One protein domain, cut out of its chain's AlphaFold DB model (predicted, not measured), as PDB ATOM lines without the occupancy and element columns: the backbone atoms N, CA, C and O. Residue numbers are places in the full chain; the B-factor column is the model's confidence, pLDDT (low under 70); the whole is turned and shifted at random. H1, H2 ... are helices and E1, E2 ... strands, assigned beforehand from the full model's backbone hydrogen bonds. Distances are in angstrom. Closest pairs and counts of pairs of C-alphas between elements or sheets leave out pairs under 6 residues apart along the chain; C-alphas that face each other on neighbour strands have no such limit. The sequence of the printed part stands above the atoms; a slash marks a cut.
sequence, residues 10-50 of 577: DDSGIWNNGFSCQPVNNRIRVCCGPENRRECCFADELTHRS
ATOM      1  N   ASP A  10     -28.324  15.375 -24.294       68.12
ATOM      2  CA  ASP A  10     -26.915  15.263 -23.905       68.12
ATOM      3  C   ASP A  10     -26.721  15.391 -22.381       68.12
ATOM      4  O   ASP A  10     -27.647  15.731 -21.638       68.12
ATOM      5  N   ASP A  11     -25.493  15.155 -21.911       66.12
ATOM      6  CA  ASP A  11     -25.112  15.264 -20.492       66.12
ATOM      7  C   ASP A  11     -25.272  16.696 -19.922       66.12
ATOM      8  O   ASP A  11     -25.131  16.908 -18.718       66.12
ATOM      9  N   SER A  12     -25.554  17.691 -20.774       60.16
ATOM     10  CA  SER A  12     -25.807  19.093 -20.411       60.16
ATOM     11  C   SER A  12     -27.300  19.459 -20.409       60.16
ATOM     12  O   SER A  12     -27.646  20.613 -20.151       60.16
ATOM     13  N   GLY A  13     -28.199  18.505 -20.676       59.56
ATOM     14  CA  GLY A  13     -29.646  18.733 -20.709       59.56
ATOM     15  C   GLY A  13     -30.154  19.404 -21.992       59.56
ATOM     16  O   GLY A  13     -31.259  19.955 -22.001       59.56
ATOM     17  N   ILE A  14     -29.372  19.386 -23.073       59.47
ATOM     18  CA  ILE A  14     -29.723  19.989 -24.362       59.47
ATOM     19  C   ILE A  14     -30.188  18.885 -25.321       59.47
ATOM     20  O   ILE A  14     -29.581  17.818 -25.407       59.47
ATOM     21  N   TRP A  15     -31.276  19.125 -26.060       71.31
ATOM     22  CA  TRP A  15     -31.691  18.213 -27.128       71.31
ATOM     23  C   TRP A  15     -30.898  18.500 -28.401       71.31
ATOM     24  O   TRP A  15     -30.789  19.647 -28.838       71.31
ATOM     25  N   ASN A  16     -30.434  17.443 -29.066       62.00
ATOM     26  CA  ASN A  16     -29.673  17.526 -30.321       62.00
ATOM     27  C   ASN A  16     -30.409  18.209 -31.506       62.00
ATOM     28  O   ASN A  16     -29.808  18.454 -32.550       62.00
ATOM     29  N   ASN A  17     -31.696  18.532 -31.345       73.00
ATOM     30  CA  ASN A  17     -32.533  19.268 -32.295       73.00
ATOM     31  C   ASN A  17     -32.597  20.790 -32.019       73.00
ATOM     32  O   ASN A  17     -33.328  21.503 -32.708       73.00
ATOM     33  N   GLY A  18     -31.857  21.289 -31.021       70.38
ATOM     34  CA  GLY A  18     -31.800  22.705 -30.637       70.38
ATOM     35  C   GLY A  18     -32.888  23.160 -29.658       70.38
ATOM     36  O   GLY A  18     -32.878  24.318 -29.241       70.38
ATOM     37  N   PHE A  19     -33.815  22.285 -29.259       75.81
ATOM     38  CA  PHE A  19     -34.824  22.595 -28.248       75.81
ATOM     39  C   PHE A  19     -34.217  22.523 -26.837       75.81
ATOM     40  O   PHE A  19     -33.598  21.526 -26.460       75.81
ATOM     41  N   SER A  20     -34.398  23.571 -26.031       80.38
ATOM     42  CA  SER A  20     -33.884  23.629 -24.658       80.38
ATOM     43  C   SER A  20     -34.957  24.135 -23.699       80.38
ATOM     44  O   SER A  20     -35.401  25.280 -23.775       80.38
ATOM     45  N   CYS A  21     -35.361  23.271 -22.769       88.12
ATOM     46  CA  CYS A  21     -36.225  23.636 -21.656       88.12
ATOM     47  C   CYS A  21     -35.357  24.142 -20.497       88.12
ATOM     48  O   CYS A  21     -34.955  23.358 -19.641       88.12
ATOM     49  N   GLN A  22     -35.067  25.449 -20.456       88.44
ATOM     50  CA  GLN A  22     -34.268  26.031 -19.367       88.44
ATOM     51  C   GLN A  22     -34.838  25.655 -17.982       88.44
ATOM     52  O   GLN A  22     -36.067  25.668 -17.818       88.44
ATOM     53  N   PRO A  23     -33.993  25.340 -16.982       87.19
ATOM     54  CA  PRO A  23     -34.454  25.040 -15.629       87.19
ATOM     55  C   PRO A  23     -35.132  26.262 -14.999       87.19
ATOM     56  O   PRO A  23     -34.792  27.404 -15.300       87.19
ATOM     57  N   VAL A  24     -36.092  26.020 -14.108       91.75
ATOM     58  CA  VAL A  24     -36.787  27.068 -13.341       91.75
ATOM     59  C   VAL A  24     -36.806  26.641 -11.882       91.75
ATOM     60  O   VAL A  24     -37.169  25.507 -11.581       91.75
ATOM     61  N   ASN A  25     -36.397  27.535 -10.977       91.75
ATOM     62  CA  ASN A  25     -36.321  27.282  -9.530       91.75
ATOM     63  C   ASN A  25     -35.567  25.975  -9.193       91.75
ATOM     64  O   ASN A  25     -36.033  25.166  -8.396       91.75
ATOM     65  N   ASN A  26     -34.430  25.741  -9.863       91.00
ATOM     66  CA  ASN A  26     -33.614  24.516  -9.823       91.00
ATOM     67  C   ASN A  26     -34.318  23.191 -10.208       91.00
ATOM     68  O   ASN A  26     -33.667  22.148 -10.183       91.00
ATOM     69  N   ARG A  27     -35.590  23.194 -10.633       90.31
ATOM     70  CA  ARG A  27     -36.260  21.997 -11.173       90.31
ATOM     71  C   ARG A  27     -35.937  21.823 -12.661       90.31
ATOM     72  O   ARG A  27     -36.016  22.769 -13.452       90.31
ATOM     73  N   ILE A  28     -35.582  20.593 -13.033       86.69
ATOM     74  CA  ILE A  28     -35.292  20.190 -14.416       86.69
ATOM     75  C   ILE A  28     -36.606  20.116 -15.200       86.69
ATOM     76  O   ILE A  28     -37.579  19.508 -14.747       86.69
ATOM     77  N   ARG A  29     -36.616  20.712 -16.397       91.81
ATOM     78  CA  ARG A  29     -37.725  20.617 -17.349       91.81
ATOM     79  C   ARG A  29     -37.317  19.810 -18.575       91.81
ATOM     80  O   ARG A  29     -36.194  19.928 -19.055       91.81
ATOM     81  N   VAL A  30     -38.247  19.021 -19.094       89.56
ATOM     82  CA  VAL A  30     -38.068  18.160 -20.270       89.56
ATOM     83  C   VAL A  30     -39.156  18.435 -21.303       89.56
ATOM     84  O   VAL A  30     -40.245  18.906 -20.969       89.56
ATOM     85  N   CYS A  31     -38.860  18.152 -22.573       87.69
ATOM     86  CA  CYS A  31     -39.835  18.297 -23.648       87.69
ATOM     87  C   CYS A  31     -40.976  17.285 -23.459       87.69
ATOM     88  O   CYS A  31     -40.734  16.101 -23.225       87.69
ATOM     89  N   CYS A  32     -42.214  17.753 -23.566       89.69
ATOM     90  CA  CYS A  32     -43.427  16.956 -23.440       89.69
ATOM     91  C   CYS A  32     -44.497  17.422 -24.445       89.69
ATOM     92  O   CYS A  32     -44.335  18.441 -25.117       89.69
ATOM     93  N   GLY A  33     -45.594  16.669 -24.536       83.25
ATOM     94  CA  GLY A  33     -46.684  16.931 -25.482       83.25
ATOM     95  C   GLY A  33     -46.502  16.244 -26.847       83.25
ATOM     96  O   GLY A  33     -45.472  15.615 -27.100       83.25
ATOM     97  N   PRO A  34     -47.536  16.284 -27.708       78.75
ATOM     98  CA  PRO A  34     -47.500  15.700 -29.047       78.75
ATOM     99  C   PRO A  34     -46.619  16.510 -30.008       78.75
ATOM    100  O   PRO A  34     -46.350  17.691 -29.801       78.75
ATOM    101  N   GLU A  35     -46.236  15.903 -31.133       73.50
ATOM    102  CA  GLU A  35     -45.328  16.506 -32.122       73.50
ATOM    103  C   GLU A  35     -45.717  17.926 -32.591       73.50
ATOM    104  O   GLU A  35     -44.831  18.733 -32.885       73.50
ATOM    105  N   ASN A  36     -47.022  18.231 -32.615       73.62
ATOM    106  CA  ASN A  36     -47.617  19.509 -33.022       73.62
ATOM    107  C   ASN A  36     -47.862  20.518 -31.875       73.62
ATOM    108  O   ASN A  36     -48.254  21.652 -32.157       73.62
ATOM    109  N   ARG A  37     -47.647  20.140 -30.607       77.12
ATOM    110  CA  ARG A  37     -47.663  21.026 -29.429       77.12
ATOM    111  C   ARG A  37     -46.621  20.549 -28.418       77.12
ATOM    112  O   ARG A  37     -46.899  19.691 -27.586       77.12
ATOM    113  N   ARG A  38     -45.416  21.113 -28.524       80.50
ATOM    114  CA  ARG A  38     -44.276  20.801 -27.657       80.50
ATOM    115  C   ARG A  38     -44.196  21.814 -26.525       80.50
ATOM    116  O   ARG A  38     -44.112  23.014 -26.777       80.50
ATOM    117  N   GLU A  39     -44.207  21.321 -25.298       89.44
ATOM    118  CA  GLU A  39     -44.205  22.108 -24.065       89.44
ATOM    119  C   GLU A  39     -43.073  21.621 -23.137       89.44
ATOM    120  O   GLU A  39     -42.445  20.592 -23.392       89.44
ATOM    121  N   CYS A  40     -42.763  22.374 -22.079       92.25
ATOM    122  CA  CYS A  40     -41.682  22.054 -21.137       92.25
ATOM    123  C   CYS A  40     -42.253  21.672 -19.763       92.25
ATOM    124  O   CYS A  40     -42.421  22.541 -18.904       92.25
ATOM    125  N   CYS A  41     -42.532  20.384 -19.565       93.44
ATOM    126  CA  CYS A  41     -42.999  19.820 -18.296       93.44
ATOM    127  C   CYS A  41     -41.841  19.681 -17.298       93.44
ATOM    128  O   CYS A  41     -40.692  19.503 -17.708       93.44
ATOM    129  N   PHE A  42     -42.120  19.692 -15.993       93.31
ATOM    130  CA  PHE A  42     -41.130  19.273 -14.998       93.31
ATOM    131  C   PHE A  42     -41.004  17.736 -14.966       93.31
ATOM    132  O   PHE A  42     -41.963  17.012 -15.235       93.31
ATOM    133  N   ALA A  43     -39.798  17.227 -14.696       88.06
ATOM    134  CA  ALA A  43     -39.505  15.789 -14.785       88.06
ATOM    135  C   ALA A  43     -40.182  14.938 -13.686       88.06
ATOM    136  O   ALA A  43     -40.523  13.781 -13.915       88.06
ATOM    137  N   ASP A  44     -40.409  15.531 -12.517       87.81
ATOM    138  CA  ASP A  44     -41.072  14.957 -11.336       87.81
ATOM    139  C   ASP A  44     -42.608  14.839 -11.506       87.81
ATOM    140  O   ASP A  44     -43.222  13.840 -11.118       87.81
ATOM    141  N   GLU A  45     -43.231  15.808 -12.177       87.44
ATOM    142  CA  GLU A  45     -44.651  15.778 -12.563       87.44
ATOM    143  C   GLU A  45     -44.962  14.656 -13.568       87.44
ATOM    144  O   GLU A  45     -46.059  14.093 -13.553       87.44
ATOM    145  N   LEU A  46     -43.996  14.287 -14.417       79.75
ATOM    146  CA  LEU A  46     -44.147  13.172 -15.355       79.75
ATOM    147  C   LEU A  46     -44.165  11.817 -14.644       79.75
ATOM    148  O   LEU A  46     -44.996  10.981 -14.992       79.75
ATOM    149  N   THR A  47     -43.325  11.610 -13.623       74.88
ATOM    150  CA  THR A  47     -43.326  10.356 -12.854       74.88
ATOM    151  C   THR A  47     -44.673  10.090 -12.179       74.88
ATOM    152  O   THR A  47     -45.223   9.006 -12.353       74.88
ATOM    153  N   HIS A  48     -45.277  11.089 -11.522       68.00
ATOM    154  CA  HIS A  48     -46.567  10.923 -10.832       68.00
ATOM    155  C   HIS A  48     -47.766  10.672 -11.761       68.00
ATOM    156  O   HIS A  48     -48.770  10.096 -11.336       68.00
ATOM    157  N   ARG A  49     -47.680  11.080 -13.033       59.53
ATOM    158  CA  ARG A  49     -48.769  10.920 -14.009       59.53
ATOM    159  C   ARG A  49     -48.830   9.521 -14.639       59.53
ATOM    160  O   ARG A  49     -49.764   9.238 -15.385       59.53
ATOM    161  N   SER A  50     -47.855   8.660 -14.340       55.00
ATOM    162  CA  SER A  50     -47.777   7.273 -14.823       55.00
ATOM    163  C   SER A  50     -48.830   6.364 -14.184       55.00
ATOM    164  O   SER A  50     -49.429   5.537 -14.868       55.00
TER     165      SER A  50
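This is residues 10 to 50 of the 577 residues of the protein "Hypothetical protein" of Adineta ricciae (UniProt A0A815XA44). There is little regular structure here: a small two-stranded hairpin, E1 and E2, forms the middle, with the short helix H1 to one side and the unnamed residues 10 to 20 looping out on the other. The printed part has 41 residues, of which 14 are in named elements, in the order E1, E2, H1; the sheet E1 - E2 is antiparallel and the class mixed. It is only just compact, close to loose, with a radius of gyration of the C-alphas of 10.6 A and spans of 27 by 27 by 16 A.

Find C-alpha 29 at (-37.725, 20.617, -17.349); from there E1, residues 29 to 32, runs 9.1 A. E2, residues 39 to 42, runs 10.0 A. H1, residues 43 to 48, runs 9.4 A to C-alpha 48 at (-46.567, 10.923, -10.832).

Look across the hairpin E1 and E2, antiparallel at 134 degrees: N 30 and O 41 are 2.9 A apart, within hydrogen-bond range. The closest C-alphas of E1 and H1, Arg 29 and Ala 43, are 5.7 A apart. In H1, 1 of 2 O i to N i+4 pairs is within hydrogen-bond range.

The C-alphas farthest apart, Asn 26 and Asn 36, are 27.6 A apart. The printed part has no cut. The model's pLDDT is under 70 at residues 10 to 14, 16 and 48 to 50.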